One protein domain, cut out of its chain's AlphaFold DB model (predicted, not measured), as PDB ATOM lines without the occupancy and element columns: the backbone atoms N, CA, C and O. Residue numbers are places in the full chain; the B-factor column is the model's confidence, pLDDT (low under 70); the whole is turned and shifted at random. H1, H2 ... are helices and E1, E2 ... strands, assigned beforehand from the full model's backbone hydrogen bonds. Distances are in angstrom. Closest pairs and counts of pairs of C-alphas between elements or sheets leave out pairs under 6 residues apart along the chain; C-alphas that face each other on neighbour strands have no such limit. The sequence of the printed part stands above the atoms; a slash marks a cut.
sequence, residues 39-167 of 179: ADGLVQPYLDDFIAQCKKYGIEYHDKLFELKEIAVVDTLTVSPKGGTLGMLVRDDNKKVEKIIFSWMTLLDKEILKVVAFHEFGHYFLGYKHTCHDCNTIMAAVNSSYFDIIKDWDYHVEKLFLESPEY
ATOM      1  N   ALA A  39     -53.504  -1.405  30.160       88.81
ATOM      2  CA  ALA A  39     -52.717  -0.568  29.271       88.81
ATOM      3  C   ALA A  39     -53.127   0.900  29.428       88.81
ATOM      4  O   ALA A  39     -54.312   1.230  29.498       88.81
ATOM      5  N   ASP A  40     -52.138   1.781  29.523       89.69
ATOM      6  CA  ASP A  40     -52.332   3.223  29.472       89.69
ATOM      7  C   ASP A  40     -52.973   3.603  28.130       89.69
ATOM      8  O   ASP A  40     -52.536   3.156  27.066       89.69
ATOM      9  N   GLY A  41     -54.011   4.442  28.176       92.25
ATOM     10  CA  GLY A  41     -54.755   4.870  26.992       92.25
ATOM     11  C   GLY A  41     -53.891   5.601  25.961       92.25
ATOM     12  O   GLY A  41     -54.237   5.601  24.783       92.25
ATOM     13  N   LEU A  42     -52.757   6.180  26.372       94.25
ATOM     14  CA  LEU A  42     -51.786   6.788  25.456       94.25
ATOM     15  C   LEU A  42     -50.988   5.745  24.660       94.25
ATOM     16  O   LEU A  42     -50.570   6.021  23.538       94.25
ATOM     17  N   VAL A  43     -50.786   4.556  25.229       96.38
ATOM     18  CA  VAL A  43     -50.040   3.450  24.606       96.38
ATOM     19  C   VAL A  43     -50.970   2.524  23.820       96.38
ATOM     20  O   VAL A  43     -50.537   1.893  22.855       96.38
ATOM     21  N   GLN A  44     -52.247   2.458  24.206       95.81
ATOM     22  CA  GLN A  44     -53.241   1.548  23.635       95.81
ATOM     23  C   GLN A  44     -53.275   1.532  22.095       95.81
ATOM     24  O   GLN A  44     -53.233   0.432  21.550       95.81
ATOM     25  N   PRO A  45     -53.262   2.674  21.372       96.19
ATOM     26  CA  PRO A  45     -53.287   2.645  19.908       96.19
ATOM     27  C   PRO A  45     -52.107   1.872  19.304       96.19
ATOM     28  O   PRO A  45     -52.279   1.108  18.361       96.19
ATOM     29  N   TYR A  46     -50.912   2.003  19.885       96.56
ATOM     30  CA  TYR A  46     -49.719   1.305  19.403       96.56
ATOM     31  C   TYR A  46     -49.745  -0.183  19.742       96.56
ATOM     32  O   TYR A  46     -49.239  -0.997  18.973       96.56
ATOM     33  N   LEU A  47     -50.336  -0.548  20.883       96.75
ATOM     34  CA  LEU A  47     -50.555  -1.947  21.238       96.75
ATOM     35  C   LEU A  47     -51.551  -2.607  20.276       96.75
ATOM     36  O   LEU A  47     -51.303  -3.720  19.812       96.75
ATOM     37  N   ASP A  48     -52.644  -1.917  19.950       96.75
ATOM     38  CA  ASP A  48     -53.659  -2.400  19.011       96.75
ATOM     39  C   ASP A  48     -53.061  -2.610  17.613       96.75
ATOM     40  O   ASP A  48     -53.239  -3.678  17.017       96.75
ATOM     41  N   ASP A  49     -52.280  -1.637  17.134       97.25
ATOM     42  CA  ASP A  49     -51.554  -1.726  15.865       97.25
ATOM     43  C   ASP A  49     -50.573  -2.904  15.861       97.25
ATOM     44  O   ASP A  49     -50.522  -3.684  14.905       97.25
ATOM     45  N   PHE A  50     -49.814  -3.085  16.942       97.44
ATOM     46  CA  PHE A  50     -48.866  -4.189  17.063       97.44
ATOM     47  C   PHE A  50     -49.568  -5.554  17.052       97.44
ATOM     48  O   PHE A  50     -49.141  -6.475  16.356       97.44
ATOM     49  N   ILE A  51     -50.689  -5.685  17.765       96.88
ATOM     50  CA  ILE A  51     -51.510  -6.903  17.771       96.88
ATOM     51  C   ILE A  51     -52.085  -7.178  16.376       96.88
ATOM     52  O   ILE A  51     -52.151  -8.336  15.953       96.88
ATOM     53  N   ALA A  52     -52.483  -6.143  15.633       97.62
ATOM     54  CA  ALA A  52     -52.909  -6.299  14.247       97.62
ATOM     55  C   ALA A  52     -51.781  -6.873  13.369       97.62
ATOM     56  O   ALA A  52     -52.040  -7.766  12.557       97.62
ATOM     57  N   GLN A  53     -50.529  -6.453  13.582       97.56
ATOM     58  CA  GLN A  53     -49.374  -7.057  12.911       97.56
ATOM     59  C   GLN A  53     -49.144  -8.508  13.358       97.56
ATOM     60  O   GLN A  53     -48.979  -9.380  12.506       97.56
ATOM     61  N   CYS A  54     -49.226  -8.825  14.657       97.06
ATOM     62  CA  CYS A  54     -49.139 -10.216  15.123       97.06
ATOM     63  C   CYS A  54     -50.162 -11.110  14.408       97.06
ATOM     64  O   CYS A  54     -49.799 -12.171  13.901       97.06
ATOM     65  N   LYS A  55     -51.415 -10.653  14.280       96.62
ATOM     66  CA  LYS A  55     -52.465 -11.362  13.531       96.62
ATOM     67  C   LYS A  55     -52.101 -11.534  12.059       96.62
ATOM     68  O   LYS A  55     -52.210 -12.642  11.541       96.62
ATOM     69  N   LYS A  56     -51.640 -10.464  11.398       96.88
ATOM     70  CA  LYS A  56     -51.216 -10.480   9.986       96.88
ATOM     71  C   LYS A  56     -50.151 -11.549   9.722       96.88
ATOM     72  O   LYS A  56     -50.238 -12.248   8.717       96.88
ATOM     73  N   TYR A  57     -49.180 -11.700  10.624       95.44
ATOM     74  CA  TYR A  57     -48.071 -12.651  10.478       95.44
ATOM     75  C   TYR A  57     -48.306 -14.004  11.177       95.44
ATOM     76  O   TYR A  57     -47.426 -14.868  11.160       95.44
ATOM     77  N   GLY A  58     -49.492 -14.225  11.756       94.81
ATOM     78  CA  GLY A  58     -49.855 -15.475  12.430       94.81
ATOM     79  C   GLY A  58     -49.021 -15.771  13.680       94.81
ATOM     80  O   GLY A  58     -48.695 -16.931  13.929       94.81
ATOM     81  N   ILE A  59     -48.638 -14.730  14.422       94.38
ATOM     82  CA  ILE A  59     -47.851 -14.816  15.655       94.38
ATOM     83  C   ILE A  59     -48.797 -14.828  16.858       94.38
ATOM     84  O   ILE A  59     -49.616 -13.922  17.018       94.38
ATOM     85  N   GLU A  60     -48.654 -15.836  17.718       93.94
ATOM     86  CA  GLU A  60     -49.429 -15.957  18.954       93.94
ATOM     87  C   GLU A  60     -49.000 -14.899  19.978       93.94
ATOM     88  O   GLU A  60     -47.832 -14.801  20.355       93.94
ATOM     89  N   TYR A  61     -49.959 -14.098  20.444       93.50
ATOM     90  CA  TYR A  61     -49.715 -12.996  21.383       93.50
ATOM     91  C   TYR A  61     -50.583 -13.069  22.642       93.50
ATOM     92  O   TYR A  61     -50.267 -12.406  23.628       93.50
ATOM     93  N   HIS A  62     -51.675 -13.843  22.622       92.19
ATOM     94  CA  HIS A  62     -52.677 -13.847  23.687       92.19
ATOM     95  C   HIS A  62     -52.088 -14.253  25.039       92.19
ATOM     96  O   HIS A  62     -52.228 -13.497  25.998       92.19
ATOM     97  N   ASP A  63     -51.374 -15.377  25.108       90.62
ATOM     98  CA  ASP A  63     -50.782 -15.863  26.360       90.62
ATOM     99  C   ASP A  63     -49.815 -14.835  26.952       90.62
ATOM    100  O   ASP A  63     -49.951 -14.440  28.109       90.62
ATOM    101  N   LYS A  64     -48.906 -14.306  26.122       91.62
ATOM    102  CA  LYS A  64     -47.970 -13.247  26.520       91.62
ATOM    103  C   LYS A  64     -48.710 -12.000  27.000       91.62
ATOM    104  O   LYS A  64     -48.328 -11.409  28.005       91.62
ATOM    105  N   LEU A  65     -49.785 -11.600  26.326       92.38
ATOM    106  CA  LEU A  65     -50.582 -10.453  26.748       92.38
ATOM    107  C   LEU A  65     -51.165 -10.699  28.150       92.38
ATOM    108  O   LEU A  65     -50.906  -9.908  29.045       92.38
ATOM    109  N   PHE A  66     -51.841 -11.825  28.393       90.19
ATOM    110  CA  PHE A  66     -52.469 -12.135  29.691       90.19
ATOM    111  C   PHE A  66     -51.487 -12.283  30.864       90.19
ATOM    112  O   PHE A  66     -51.862 -12.138  32.038       90.19
ATOM    113  N   GLU A  67     -50.217 -12.556  30.579       91.50
ATOM    114  CA  GLU A  67     -49.164 -12.577  31.591       91.50
ATOM    115  C   GLU A  67     -48.867 -11.185  32.154       91.50
ATOM    116  O   GLU A  67     -48.644 -11.060  33.365       91.50
ATOM    117  N   LEU A  68     -48.973 -10.139  31.330       93.69
ATOM    118  CA  LEU A  68     -48.734  -8.767  31.760       93.69
ATOM    119  C   LEU A  68     -49.776  -8.317  32.789       93.69
ATOM    120  O   LEU A  68     -50.973  -8.596  32.705       93.69
ATOM    121  N   LYS A  69     -49.297  -7.598  33.797       94.00
ATOM    122  CA  LYS A  69     -50.118  -6.869  34.763       94.00
ATOM    123  C   LYS A  69     -50.390  -5.451  34.270       94.00
ATOM    124  O   LYS A  69     -51.477  -4.929  34.504       94.00
ATOM    125  N   GLU A  70     -49.414  -4.834  33.604       94.50
ATOM    126  CA  GLU A  70     -49.457  -3.410  33.280       94.50
ATOM    127  C   GLU A  70     -48.615  -3.056  32.047       94.50
ATOM    128  O   GLU A  70     -47.505  -3.559  31.868       94.50
ATOM    129  N   ILE A  71     -49.141  -2.152  31.224       96.69
ATOM    130  CA  ILE A  71     -48.421  -1.450  30.163       96.69
ATOM    131  C   ILE A  71     -48.639   0.043  30.413       96.69
ATOM    132  O   ILE A  71     -49.763   0.510  30.257       96.69
ATOM    133  N   ALA A  72     -47.629   0.791  30.854       95.88
ATOM    134  CA  ALA A  72     -47.871   2.144  31.363       95.88
ATOM    135  C   ALA A  72     -46.764   3.149  31.066       95.88
ATOM    136  O   ALA A  72     -45.587   2.799  30.992       95.88
ATOM    137  N   VAL A  73     -47.147   4.421  30.966       95.06
ATOM    138  CA  VAL A  73     -46.199   5.531  31.029       95.06
ATOM    139  C   VAL A  73     -45.926   5.865  32.497       95.06
ATOM    140  O   VAL A  73     -46.852   5.969  33.300       95.06
ATOM    141  N   VAL A  74     -44.654   6.019  32.863       93.69
ATOM    142  CA  VAL A  74     -44.210   6.276  34.238       93.69
ATOM    143  C   VAL A  74     -43.216   7.435  34.303       93.69
ATOM    144  O   VAL A  74     -42.476   7.716  33.356       93.69
ATOM    145  N   ASP A  75     -43.160   8.090  35.458       90.94
ATOM    146  CA  ASP A  75     -42.204   9.153  35.775       90.94
ATOM    147  C   ASP A  75     -40.913   8.639  36.436       90.94
ATOM    148  O   ASP A  75     -39.943   9.381  36.586       90.94
ATOM    149  N   THR A  76     -40.868   7.351  36.779       86.94
ATOM    150  CA  THR A  76     -39.761   6.723  37.513       86.94
ATOM    151  C   THR A  76     -38.579   6.310  36.636       86.94
ATOM    152  O   THR A  76     -37.517   5.974  37.163       86.94
ATOM    153  N   LEU A  77     -38.732   6.285  35.307       84.56
ATOM    154  CA  LEU A  77     -37.623   5.959  34.408       84.56
ATOM    155  C   LEU A  77     -36.648   7.130  34.313       84.56
ATOM    156  O   LEU A  77     -37.004   8.232  33.897       84.56
ATOM    157  N   THR A  78     -35.398   6.872  34.701       76.38
ATOM    158  CA  THR A  78     -34.364   7.905  34.769       76.38
ATOM    159  C   THR A  78     -33.856   8.273  33.380       76.38
ATOM    160  O   THR A  78     -33.536   7.431  32.541       76.38
ATOM    161  N   VAL A  79     -33.744   9.576  33.176       69.00
ATOM    162  CA  VAL A  79     -33.373  10.232  31.932       69.00
ATOM    163  C   VAL A  79     -32.389  11.343  32.263       69.00
ATOM    164  O   VAL A  79     -32.575  12.088  33.224       69.00
ATOM    165  N   SER A  80     -31.295  11.425  31.515       65.81
ATOM    166  CA  SER A  80     -30.239  12.405  31.749       65.81
ATOM    167  C   SER A  80     -29.743  12.995  30.428       65.81
ATOM    168  O   SER A  80     -29.920  12.380  29.374       65.81
ATOM    169  N   PRO A  81     -29.029  14.134  30.461       58.75
ATOM    170  CA  PRO A  81     -28.379  14.681  29.268       58.75
ATOM    171  C   PRO A  81     -27.378  13.723  28.601       58.75
ATOM    172  O   PRO A  81     -27.029  13.918  27.443       58.75
ATOM    173  N   LYS A  82     -26.901  12.698  29.322       60.69
ATOM    174  CA  LYS A  82     -25.974  11.675  28.809       60.69
ATOM    175  C   LYS A  82     -26.685  10.437  28.248       60.69
ATOM    176  O   LYS A  82     -26.014   9.507  27.813       60.69
ATOM    177  N   GLY A  83     -28.017  10.407  28.278       63.88
ATOM    178  CA  GLY A  83     -28.833   9.255  27.902       63.88
ATOM    179  C   GLY A  83     -29.856   8.893  28.978       63.88
ATOM    180  O   GLY A  83     -29.805   9.391  30.107       63.88
ATOM    181  N   GLY A  84     -30.807   8.034  28.616       72.69
ATOM    182  CA  GLY A  84     -31.902   7.632  29.491       72.69
ATOM    183  C   GLY A  84     -32.647   6.401  28.992       72.69
ATOM    184  O   GLY A  84     -32.528   6.018  27.826       72.69
ATOM    185  N   THR A  85     -33.425   5.805  29.890       80.88
ATOM    186  CA  THR A  85     -34.311   4.673  29.593       80.88
ATOM    187  C   THR A  85     -35.658   5.206  29.128       80.88
ATOM    188  O   THR A  85     -36.366   5.838  29.910       80.88
ATOM    189  N   LEU A  86     -36.025   4.964  27.868       86.12
ATOM    190  CA  LEU A  86     -37.331   5.378  27.337       86.12
ATOM    191  C   LEU A  86     -38.382   4.265  27.396       86.12
ATOM    192  O   LEU A  86     -39.566   4.577  27.484       86.12
ATOM    193  N   GLY A  87     -37.956   3.002  27.399       88.50
ATOM    194  CA  GLY A  87     -38.803   1.817  27.509       88.50
ATOM    195  C   GLY A  87     -38.096   0.719  28.307       88.50
ATOM    196  O   GLY A  87     -36.864   0.692  28.370       88.50
ATOM    197  N   MET A  88     -38.860  -0.129  28.998       88.06
ATOM    198  CA  MET A  88     -38.311  -1.271  29.731       88.06
ATOM    199  C   MET A  88     -39.350  -2.365  29.999       88.06
ATOM    200  O   MET A  88     -40.477  -2.095  30.423       88.06
ATOM    201  N   LEU A  89     -38.913  -3.622  29.885       90.75
ATOM    202  CA  LEU A  89     -39.618  -4.797  30.404       90.75
ATOM    203  C   LEU A  89     -39.284  -5.036  31.886       90.75
ATOM    204  O   LEU A  89     -38.159  -5.417  32.219       90.75
ATOM    205  N   VAL A  90     -40.266  -4.897  32.777       90.69
ATOM    206  CA  VAL A  90     -40.109  -5.152  34.220       90.69
ATOM    207  C   VAL A  90     -40.418  -6.609  34.534       90.69
ATOM    208  O   VAL A  90     -41.403  -7.166  34.039       90.69
ATOM    209  N   ARG A  91     -39.575  -7.222  35.367       90.56
ATOM    210  CA  ARG A  91     -39.709  -8.617  35.788       90.56
ATOM    211  C   ARG A  91     -40.097  -8.724  37.250       90.56
ATOM    212  O   ARG A  91     -39.700  -7.882  38.051       90.56
ATOM    213  N   ASP A  92     -40.837  -9.777  37.559       89.56
ATOM    214  CA  ASP A  92     -41.137 -10.189  38.922       89.56
ATOM    215  C   ASP A  92     -39.953 -10.942  39.562       89.56
ATOM    216  O   ASP A  92     -38.915 -11.186  38.935       89.56
ATOM    217  N   ASP A  93     -40.137 -11.365  40.814       91.38
ATOM    218  CA  ASP A  93     -39.146 -12.137  41.578       91.38
ATOM    219  C   ASP A  93     -38.800 -13.491  40.925       91.38
ATOM    220  O   ASP A  93     -37.719 -14.042  41.148       91.38
ATOM    221  N   ASN A  94     -39.678 -14.012  40.061       91.50
ATOM    222  CA  ASN A  94     -39.471 -15.245  39.298       91.50
ATOM    223  C   ASN A  94     -38.804 -14.996  37.936       91.50
ATOM    224  O   ASN A  94     -38.698 -15.918  37.123       91.50
ATOM    225  N   LYS A  95     -38.337 -13.769  37.672       85.88
ATOM    226  CA  LYS A  95     -37.747 -13.320  36.399       85.88
ATOM    227  C   LYS A  95     -38.720 -13.355  35.216       85.88
ATOM    228  O   LYS A  95     -38.277 -13.270  34.064       85.88
ATOM    229  N   LYS A  96     -40.025 -13.447  35.469       89.12
ATOM    230  CA  LYS A  96     -41.063 -13.383  34.441       89.12
ATOM    231  C   LYS A  96     -41.408 -11.927  34.164       89.12
ATOM    232  O   LYS A  96     -41.521 -11.131  35.090       89.12
ATOM    233  N   VAL A  97     -41.555 -11.564  32.892       90.62
ATOM    234  CA  VAL A  97     -41.991 -10.206  32.537       90.62
ATOM    235  C   VAL A  97     -43.427 -10.018  32.997       90.62
ATOM    236  O   VAL A  97     -44.297 -10.810  32.651       90.62
ATOM    237  N   GLU A  98     -43.668  -8.964  33.763       93.19
ATOM    238  CA  GLU A  98     -45.006  -8.626  34.244       93.19
ATOM    239  C   GLU A  98     -45.439  -7.212  33.869       93.19
ATOM    240  O   GLU A  98     -46.633  -6.916  33.944       93.19
ATOM    241  N   LYS A  99     -44.517  -6.338  33.444       94.81
ATOM    242  CA  LYS A  99     -44.872  -5.000  32.964       94.81
ATOM    243  C   LYS A  99     -44.038  -4.563  31.776       94.81
ATOM    244  O   LYS A  99     -42.876  -4.948  31.648       94.81
ATOM    245  N   ILE A 100     -44.623  -3.684  30.975       94.25
ATOM    246  CA  ILE A 100     -43.922  -2.887  29.969       94.25
ATOM    247  C   ILE A 100     -44.114  -1.428  30.360       94.25
ATOM    248  O   ILE A 100     -45.249  -0.964  30.458       94.25
ATOM    249  N   ILE A 101     -43.032  -0.711  30.637       94.31
ATOM    250  CA  ILE A 101     -43.118   0.683  31.075       94.31
ATOM    251  C   ILE A 101     -42.373   1.613  30.132       94.31
ATOM    252  O   ILE A 101     -41.313   1.266  29.613       94.31
ATOM    253  N   PHE A 102     -42.932   2.804  29.945       93.19
ATOM    254  CA  PHE A 102     -42.417   3.853  29.071       93.19
ATOM    255  C   PHE A 102     -42.134   5.110  29.876       93.19
ATOM    256  O   PHE A 102     -42.870   5.442  30.801       93.19
ATOM    257  N   SER A 103     -41.076   5.836  29.535       91.50
ATOM    258  CA  SER A 103     -40.762   7.091  30.217       91.50
ATOM    259  C   SER A 103     -41.765   8.146  29.785       91.50
ATOM    260  O   SER A 103     -42.061   8.251  28.593       91.50
ATOM    261  N   TRP A 104     -42.225   8.987  30.708       92.25
ATOM    262  CA  TRP A 104     -43.038  10.164  30.383       92.25
ATOM    263  C   TRP A 104     -42.405  11.048  29.296       92.25
ATOM    264  O   TRP A 104     -43.123  11.692  28.537       92.25
ATOM    265  N   MET A 105     -41.073  11.041  29.156       88.56
ATOM    266  CA  MET A 105     -40.376  11.772  28.092       88.56
ATOM    267  C   MET A 105     -40.727  11.295  26.680       88.56
ATOM    268  O   MET A 105     -40.602  12.068  25.734       88.56
ATOM    269  N   THR A 106     -41.193  10.056  26.513       89.62
ATOM    270  CA  THR A 106     -41.694   9.567  25.217       89.62
ATOM    271  C   THR A 106     -42.936  10.323  24.752       89.62
ATOM    272  O   THR A 106     -43.232  10.320  23.566       89.62
ATOM    273  N   LEU A 107     -43.630  11.030  25.652       90.94
ATOM    274  CA  LEU A 107     -44.804  11.840  25.325       90.94
ATOM    275  C   LEU A 107     -44.462  13.198  24.703       90.94
ATOM    276  O   LEU A 107     -45.373  13.905  24.275       90.94
ATOM    277  N   LEU A 108     -43.179  13.576  24.647       88.38
ATOM    278  CA  LEU A 108     -42.749  14.810  23.981       88.38
ATOM    279  C   LEU A 108     -43.065  14.785  22.479       88.38
ATOM    280  O   LEU A 108     -43.330  15.834  21.896       88.38
ATOM    281  N   ASP A 109     -43.068  13.595  21.876       87.56
ATOM    282  CA  ASP A 109     -43.461  13.364  20.490       87.56
ATOM    283  C   ASP A 109     -44.131  11.987  20.368       87.56
ATOM    284  O   ASP A 109     -43.577  10.966  20.778       87.56
ATOM    285  N   LYS A 110     -45.324  11.945  19.770       89.50
ATOM    286  CA  LYS A 110     -46.084  10.705  19.567       89.50
ATOM    287  C   LYS A 110     -45.324   9.683  18.725       89.50
ATOM    288  O   LYS A 110     -45.491   8.483  18.934       89.50
ATOM    289  N   GLU A 111     -44.481  10.133  17.803       88.06
ATOM    290  CA  GLU A 111     -43.665   9.238  16.988       88.06
ATOM    291  C   GLU A 111     -42.544   8.583  17.810       88.06
ATOM    292  O   GLU A 111     -42.207   7.423  17.573       88.06
ATOM    293  N   ILE A 112     -42.025   9.252  18.847       88.06
ATOM    294  CA  ILE A 112     -41.076   8.631  19.784       88.06
ATOM    295  C   ILE A 112     -41.775   7.517  20.564       88.06
ATOM    296  O   ILE A 112     -41.266   6.396  20.599       88.06
ATOM    297  N   LEU A 113     -42.947   7.788  21.153       91.81
ATOM    298  CA  LEU A 113     -43.706   6.756  21.867       91.81
ATOM    299  C   LEU A 113     -44.024   5.564  20.958       91.81
ATOM    300  O   LEU A 113     -43.837   4.425  21.371       91.81
ATOM    301  N   LYS A 114     -44.434   5.815  19.712       93.25
ATOM    302  CA  LYS A 114     -44.705   4.771  18.718       93.25
ATOM    303  C   LYS A 114     -43.507   3.845  18.496       93.25
ATOM    304  O   LYS A 114     -43.654   2.624  18.581       93.25
ATOM    305  N   VAL A 115     -42.325   4.407  18.234       90.25
ATOM    306  CA  VAL A 115     -41.113   3.610  17.978       90.25
ATOM    307  C   VAL A 115     -40.695   2.838  19.225       90.25
ATOM    308  O   VAL A 115     -40.428   1.639  19.139       90.25
ATOM    309  N   VAL A 116     -40.667   3.494  20.387       89.69
ATOM    310  CA  VAL A 116     -40.271   2.852  21.650       89.69
ATOM    311  C   VAL A 116     -41.266   1.750  22.033       89.69
ATOM    312  O   VAL A 116     -40.850   0.675  22.453       89.69
ATOM    313  N   ALA A 117     -42.567   1.960  21.822       94.06
ATOM    314  CA  ALA A 117     -43.590   0.941  22.040       94.06
ATOM    315  C   ALA A 117     -43.337  -0.303  21.182       94.06
ATOM    316  O   ALA A 117     -43.213  -1.399  21.723       94.06
ATOM    317  N   PHE A 118     -43.172  -0.139  19.867       93.94
ATOM    318  CA  PHE A 118     -42.883  -1.264  18.967       93.94
ATOM    319  C   PHE A 118     -41.570  -1.972  19.307       93.94
ATOM    320  O   PHE A 118     -41.483  -3.192  19.165       93.94
ATOM    321  N   HIS A 119     -40.572  -1.232  19.783       90.69
ATOM    322  CA  HIS A 119     -39.308  -1.794  20.237       90.69
ATOM    323  C   HIS A 119     -39.498  -2.733  21.443       90.69
ATOM    324  O   HIS A 119     -39.143  -3.912  21.376       90.69
ATOM    325  N   GLU A 120     -40.135  -2.256  22.516       91.44
ATOM    326  CA  GLU A 120     -40.394  -3.078  23.708       91.44
ATOM    327  C   GLU A 120     -41.346  -4.246  23.409       91.44
ATOM    328  O   GLU A 120     -41.156  -5.368  23.893       91.44
ATOM    329  N   PHE A 121     -42.346  -4.025  22.553       95.12
ATOM    330  CA  PHE A 121     -43.237  -5.084  22.086       95.12
ATOM    331  C   PHE A 121     -42.487  -6.136  21.265       95.12
ATOM    332  O   PHE A 121     -42.745  -7.327  21.433       95.12
ATOM    333  N   GLY A 122     -41.511  -5.743  20.446       92.62
ATOM    334  CA  GLY A 122     -40.640  -6.670  19.728       92.62
ATOM    335  C   GLY A 122     -39.864  -7.590  20.674       92.62
ATOM    336  O   GLY A 122     -39.809  -8.804  20.461       92.62
ATOM    337  N   HIS A 123     -39.335  -7.055  21.773       90.62
ATOM    338  CA  HIS A 123     -38.680  -7.883  22.787       90.62
ATOM    339  C   HIS A 123     -39.619  -8.885  23.430       90.62
ATOM    340  O   HIS A 123     -39.267 -10.056  23.597       90.62
ATOM    341  N   TYR A 124     -40.813  -8.435  23.790       93.44
ATOM    342  CA  TYR A 124     -41.733  -9.264  24.542       93.44
ATOM    343  C   TYR A 124     -42.476 -10.273  23.657       93.44
ATOM    344  O   TYR A 124     -42.403 -11.488  23.863       93.44
ATOM    345  N   PHE A 125     -43.160  -9.783  22.628       94.50
ATOM    346  CA  PHE A 125     -44.042 -10.584  21.789       94.50
ATOM    347  C   PHE A 125     -43.304 -11.335  20.692       94.50
ATOM    348  O   PHE A 125     -43.666 -12.477  20.439       94.50
ATOM    349  N   LEU A 126     -42.266 -10.749  20.090       93.25
ATOM    350  CA  LEU A 126     -41.565 -11.326  18.932       93.25
ATOM    351  C   LEU A 126     -40.307 -12.115  19.308       93.25
ATOM    352  O   LEU A 126     -39.662 -12.706  18.443       93.25
ATOM    353  N   GLY A 127     -39.968 -12.155  20.598       88.56
ATOM    354  CA  GLY A 127     -38.870 -12.967  21.114       88.56
ATOM    355  C   GLY A 127     -37.490 -12.436  20.740       88.56
ATOM    356  O   GLY A 127     -36.506 -13.165  20.891       88.56
ATOM    357  N   TYR A 128     -37.392 -11.186  20.270       85.19
ATOM    358  CA  TYR A 128     -36.102 -10.551  20.036       85.19
ATOM    359  C   TYR A 128     -35.315 -10.505  21.337       85.19
ATOM    360  O   TYR A 128     -35.704  -9.870  22.317       85.19
ATOM    361  N   LYS A 129     -34.170 -11.180  21.336       78.25
ATOM    362  CA  LYS A 129     -33.211 -11.120  22.428       78.25
ATOM    363  C   LYS A 129     -32.149 -10.118  22.028       78.25
ATOM    364  O   LYS A 129     -31.408 -10.357  21.078       78.25
ATOM    365  N   HIS A 130     -32.027  -9.028  22.764       60.84
ATOM    366  CA  HIS A 130     -30.752  -8.337  22.781       60.84
ATOM    367  C   HIS A 130     -29.838  -9.096  23.744       60.84
ATOM    368  O   HIS A 130     -30.080  -9.138  24.948       60.84
ATOM    369  N   THR A 131     -28.766  -9.702  23.223       42.53
ATOM    370  CA  THR A 131     -27.516  -9.732  23.984       42.53
ATOM    371  C   THR A 131     -27.087  -8.282  24.114       42.53
ATOM    372  O   THR A 131     -26.383  -7.772  23.248       42.53
ATOM    373  N   CYS A 132     -27.546  -7.586  25.146       45.66
ATOM    374  CA  CYS A 132     -26.773  -6.457  25.611       45.66
ATOM    375  C   CYS A 132     -25.940  -6.956  26.777       45.66
ATOM    376  O   CYS A 132     -26.437  -7.523  27.748       45.66
ATOM    377  N   HIS A 133     -24.631  -6.799  26.627       34.50
ATOM    378  CA  HIS A 133     -23.673  -7.081  27.683       34.50
ATOM    379  C   HIS A 133     -23.871  -6.183  28.920       34.50
ATOM    380  O   HIS A 133     -23.068  -6.283  29.827       34.50
ATOM    381  N   ASP A 134     -24.962  -5.403  28.985       34.31
ATOM    382  CA  ASP A 134     -25.362  -4.514  30.074       34.31
ATOM    383  C   ASP A 134     -26.900  -4.328  30.141       34.31
ATOM    384  O   ASP A 134     -27.423  -3.215  30.230       34.31
ATOM    385  N   CYS A 135     -27.680  -5.412  30.072       44.09
ATOM    386  CA  CYS A 135     -29.148  -5.312  30.095       44.09
ATOM    387  C   CYS A 135     -29.716  -5.197  31.510       44.09
ATOM    388  O   CYS A 135     -30.338  -6.128  32.013       44.09
ATOM    389  N   ASN A 136     -29.561  -4.008  32.093       35.75
ATOM    390  CA  ASN A 136     -30.607  -3.384  32.912       35.75
ATOM    391  C   ASN A 136     -31.249  -2.179  32.197       35.75
ATOM    392  O   ASN A 136     -32.103  -1.514  32.777       35.75
ATOM    393  N   THR A 137     -30.869  -1.904  30.940       31.73
ATOM    394  CA  THR A 137     -31.371  -0.745  30.203       31.73
ATOM    395  C   THR A 137     -31.495  -1.041  28.716       31.73
ATOM    396  O   THR A 137     -30.496  -1.252  28.032       31.73
ATOM    397  N   ILE A 138     -32.716  -0.985  28.196       39.44
ATOM    398  CA  ILE A 138     -32.945  -0.810  26.769       39.44
ATOM    399  C   ILE A 138     -32.979   0.700  26.524       39.44
ATOM    400  O   ILE A 138     -33.961   1.401  26.768       39.44
ATOM    401  N   MET A 139     -31.816   1.242  26.158       41.31
ATOM    402  CA  MET A 139     -31.712   2.641  25.772       41.31
ATOM    403  C   MET A 139     -32.176   2.783  24.338       41.31
ATOM    404  O   MET A 139     -31.437   2.537  23.387       41.31
ATOM    405  N   ALA A 140     -33.371   3.319  24.199       44.53
ATOM    406  CA  ALA A 140     -33.766   4.040  23.020       44.53
ATOM    407  C   ALA A 140     -32.987   5.392  23.040       44.53
ATOM    408  O   ALA A 140     -33.523   6.459  23.344       44.53
ATOM    409  N   ALA A 141     -31.662   5.343  22.844       37.88
ATOM    410  CA  ALA A 141     -30.800   6.527  22.823       37.88
ATOM    411  C   ALA A 141     -31.298   7.502  21.749       37.88
ATOM    412  O   ALA A 141     -31.813   7.053  20.728       37.88
ATOM    413  N   VAL A 142     -31.140   8.815  21.967       40.09
ATOM    414  CA  VAL A 142     -31.415   9.861  20.964       40.09
ATOM    415  C   VAL A 142     -30.435   9.677  19.806       40.09
ATOM    416  O   VAL A 142     -29.390  10.315  19.730       40.09
ATOM    417  N   ASN A 143     -30.725   8.706  18.957       41.28
ATOM    418  CA  ASN A 143     -29.999   8.417  17.747       41.28
ATOM    419  C   ASN A 143     -30.762   9.114  16.622       41.28
ATOM    420  O   ASN A 143     -31.993   9.192  16.650       41.28
ATOM    421  N   SER A 144     -30.050   9.594  15.610       46.69
ATOM    422  CA  SER A 144     -30.656  10.108  14.377       46.69
ATOM    423  C   SER A 144     -31.633   9.107  13.729       46.69
ATOM    424  O   SER A 144     -32.456   9.504  12.915       46.69
ATOM    425  N   SER A 145     -31.607   7.835  14.156       62.38
ATOM    426  CA  SER A 145     -32.411   6.743  13.614       62.38
ATOM    427  C   SER A 145     -33.916   6.796  13.898       62.38
ATOM    428  O   SER A 145     -34.634   6.090  13.206       62.38
ATOM    429  N   TYR A 146     -34.446   7.559  14.869       66.12
ATOM    430  CA  TYR A 146     -35.913   7.601  15.059       66.12
ATOM    431  C   TYR A 146     -36.619   8.197  13.856       66.12
ATOM    432  O   TYR A 146     -37.565   7.617  13.338       66.12
ATOM    433  N   PHE A 147     -36.138   9.352  13.405       68.31
ATOM    434  CA  PHE A 147     -36.719  10.042  12.262       68.31
ATOM    435  C   PHE A 147     -36.549   9.222  10.979       68.31
ATOM    436  O   PHE A 147     -37.460   9.199  10.156       68.31
ATOM    437  N   ASP A 148     -35.444   8.481  10.857       76.50
ATOM    438  CA  ASP A 148     -35.234   7.540   9.754       76.50
ATOM    439  C   ASP A 148     -36.219   6.360   9.819       76.50
ATOM    440  O   ASP A 148     -36.866   6.048   8.823       76.50
ATOM    441  N   ILE A 149     -36.414   5.758  11.003       76.81
ATOM    442  CA  ILE A 149     -37.389   4.672  11.212       76.81
ATOM    443  C   ILE A 149     -38.804   5.143  10.882       76.81
ATOM    444  O   ILE A 149     -39.569   4.410  10.265       76.81
ATOM    445  N   ILE A 150     -39.167   6.357  11.292       84.12
ATOM    446  CA  ILE A 150     -40.496   6.916  11.042       84.12
ATOM    447  C   ILE A 150     -40.718   7.204   9.560       84.12
ATOM    448  O   ILE A 150     -41.817   6.968   9.057       84.12
ATOM    449  N   LYS A 151     -39.689   7.672   8.851       87.19
ATOM    450  CA  LYS A 151     -39.773   7.956   7.415       87.19
ATOM    451  C   LYS A 151     -40.154   6.714   6.605       87.19
ATOM    452  O   LYS A 151     -40.997   6.825   5.721       87.19
ATOM    453  N   ASP A 152     -39.587   5.559   6.950       87.38
ATOM    454  CA  ASP A 152     -39.830   4.277   6.276       87.38
ATOM    455  C   ASP A 152     -40.526   3.265   7.212       87.38
ATOM    456  O   ASP A 152     -40.210   2.070   7.232       87.38
ATOM    457  N   TRP A 153     -41.487   3.750   8.009       88.06
ATOM    458  CA  TRP A 153     -42.128   2.994   9.092       88.06
ATOM    459  C   TRP A 153     -42.648   1.620   8.666       88.06
ATOM    460  O   TRP A 153     -42.314   0.613   9.292       88.06
ATOM    461  N   ASP A 154     -43.435   1.563   7.592       92.25
ATOM    462  CA  ASP A 154     -44.070   0.320   7.146       92.25
ATOM    463  C   ASP A 154     -43.036  -0.742   6.756       92.25
ATOM    464  O   ASP A 154     -43.198  -1.916   7.091       92.25
ATOM    465  N   TYR A 155     -41.941  -0.323   6.116       88.88
ATOM    466  CA  TYR A 155     -40.829  -1.205   5.767       88.88
ATOM    467  C   TYR A 155     -40.143  -1.752   7.022       88.88
ATOM    468  O   TYR A 155     -39.892  -2.955   7.127       88.88
ATOM    469  N   HIS A 156     -39.870  -0.891   8.004       86.19
ATOM    470  CA  HIS A 156     -39.242  -1.306   9.255       86.19
ATOM    471  C   HIS A 156     -40.133  -2.242  10.076       86.19
ATOM    472  O   HIS A 156     -39.631  -3.226  10.622       86.19
ATOM    473  N   VAL A 157     -41.443  -1.989  10.131       90.75
ATOM    474  CA  VAL A 157     -42.402  -2.882  10.794       90.75
ATOM    475  C   VAL A 157     -42.490  -4.216  10.068       90.75
ATOM    476  O   VAL A 157     -42.421  -5.260  10.708       90.75
ATOM    477  N   GLU A 158     -42.589  -4.228   8.742       92.06
ATOM    478  CA  GLU A 158     -42.604  -5.483   7.992       92.06
ATOM    479  C   GLU A 158     -41.350  -6.322   8.271       92.06
ATOM    480  O   GLU A 158     -41.457  -7.511   8.590       92.06
ATOM    481  N   LYS A 159     -40.170  -5.695   8.230       88.69
ATOM    482  CA  LYS A 159     -38.901  -6.349   8.566       88.69
ATOM    483  C   LYS A 159     -38.881  -6.887   9.995       88.69
ATOM    484  O   LYS A 159     -38.522  -8.047  10.185       88.69
ATOM    485  N   LEU A 160     -39.322  -6.088  10.970       87.88
ATOM    486  CA  LEU A 160     -39.415  -6.481  12.381       87.88
ATOM    487  C   LEU A 160     -40.219  -7.777  12.566       87.88
ATOM    488  O   LEU A 160     -39.872  -8.616  13.388       87.88
ATOM    489  N   PHE A 161     -41.300  -7.967  11.813       93.81
ATOM    490  CA  PHE A 161     -42.118  -9.170  11.947       93.81
ATOM    491  C   PHE A 161     -41.550 -10.354  11.160       93.81
ATOM    492  O   PHE A 161     -41.450 -11.450  11.716       93.81
ATOM    493  N   LEU A 162     -41.134 -10.151   9.907       92.25
ATOM    494  CA  LEU A 162     -40.596 -11.218   9.053       92.25
ATOM    495  C   LEU A 162     -39.284 -11.814   9.578       92.25
ATOM    496  O   LEU A 162     -39.014 -12.993   9.360       92.25
ATOM    497  N   GLU A 163     -38.473 -11.015  10.266       89.88
ATOM    498  CA  GLU A 163     -37.185 -11.445  10.821       89.88
ATOM    499  C   GLU A 163     -37.292 -11.871  12.293       89.88
ATOM    500  O   GLU A 163     -36.282 -12.196  12.923       89.88
ATOM    501  N   SER A 164     -38.499 -11.865  12.867       91.69
ATOM    502  CA  SER A 164     -38.675 -12.184  14.279       91.69
ATOM    503  C   SER A 164     -38.414 -13.661  14.589       91.69
ATOM    504  O   SER A 164     -38.844 -14.539  13.833       91.69
ATOM    505  N   PRO A 165     -37.791 -13.974  15.742       92.31
ATOM    506  CA  PRO A 165     -37.653 -15.347  16.220       92.31
ATOM    507  C   PRO A 165     -38.965 -16.136  16.233       92.31
ATOM    508  O   PRO A 165     -38.986 -17.289  15.807       92.31
ATOM    509  N   GLU A 166     -40.065 -15.526  16.675       92.94
ATOM    510  CA  GLU A 166     -41.374 -16.194  16.705       92.94
ATOM    511  C   GLU A 166     -41.888 -16.534  15.302       92.94
ATOM    512  O   GLU A 166     -42.350 -17.654  15.065       92.94
ATOM    513  N   TYR A 167     -41.756 -15.609  14.345       93.69
ATOM    514  CA  TYR A 167     -42.147 -15.871  12.963       93.69
ATOM    515  C   TYR A 167     -41.291 -16.978  12.342       93.69
ATOM    516  O   TYR A 167     -41.831 -17.939  11.792       93.69
TER     517      TYR A 167
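What this domain is: This is residues 39 to 167 of the 179 residues of an uncharacterized protein of Flavobacteriaceae bacterium (UniProt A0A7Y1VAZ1). One long helix, H4, forms the core, with a small twisted sheet of three strands over one side of it and the helices H1, H5 and H6 round its other sides. H2 and H3 are short helices at the sheet's margins, and two long loops, residues 75 to 86 and 126 to 144, have no named element. The printed part has 129 residues, with six named helices and three named strands in the order H1 H2 E1 E2 E3 H3 H4 H5 H6; the sheet is mixed, in the order E1 E3 E2, and the class is mixed, helices and strands. The whole is compact, with a radius of gyration of the C-alphas of 14.0 A, and rounded, spanning 41 by 39 by 33 A.

Where its parts are: H1, residues 44 to 56, begins at C-alpha 44 at (-53.241, 1.548, 23.635) and is 18.3 A long. H2 is residues 62 to 67. The strands are E1, residues 70 to 74, E2, residues 87 to 91, 13.4 A, and E3, residues 97 to 103, 17.5 A. H3 is residues 104 to 108. H4, residues 110 to 125, is 21.5 A long and begins at (-46.084, 10.705, 19.567). H5 is residues 145 to 151; H6, residues 153 to 162, is 14.3 A long and ends at (-40.596, -11.218, 9.053).

How they stand to each other: H4 is the hub, touching H1, H3 and H5. It is on the sheet at a height over the sheet of 9.1 A, over E3 and E2, and runs along the strands, at 21 degrees to E2 on the local plane: two layers, a helix on one face of a sheet. E1 and E3 are parallel, with N 74 and O 102 2.8 A apart; E3 and E2 are an antiparallel hairpin, with N 90 and O 99 2.8 A apart. H2 and H3 each only graze the sheet. H1 touches H4 with residues 46 to 50 alone, at a steep tilt of 48 degrees; their closest C-alphas are those of Tyr 46 and Lys 114, 6.1 A. H5 touches H4, about perpendicular at 76 degrees, closest at the C-alphas of Ile 112 and Tyr 146, 7.1 A. H3 and H4 touch only at the corner, closest at the C-alphas of Thr 106 and Leu 113, 4.8 A. H6 is close to H4 but not clearly touching, at a shallow tilt of 2 degrees, the same way; their closest C-alphas are those of Gly 122 and Leu 160, 7.5 A. H6 and the strand E3 are apart. Every O i to N i+4 pair is within hydrogen-bond range in H1, H2, H4, H5 and H6; H3 has 0 of 1, but 2 of 2 O i to N i+3 pairs.

The domain as a whole: The two C-alphas farthest apart are those of Gly 58 and Pro 81, 40.7 A. The printed part has no cut. The links E1 to E2 and H4 to H5 are long. Mean pLDDT of the printed part is 83.6, and residues 79 to 83 and 130 to 147 are under 70.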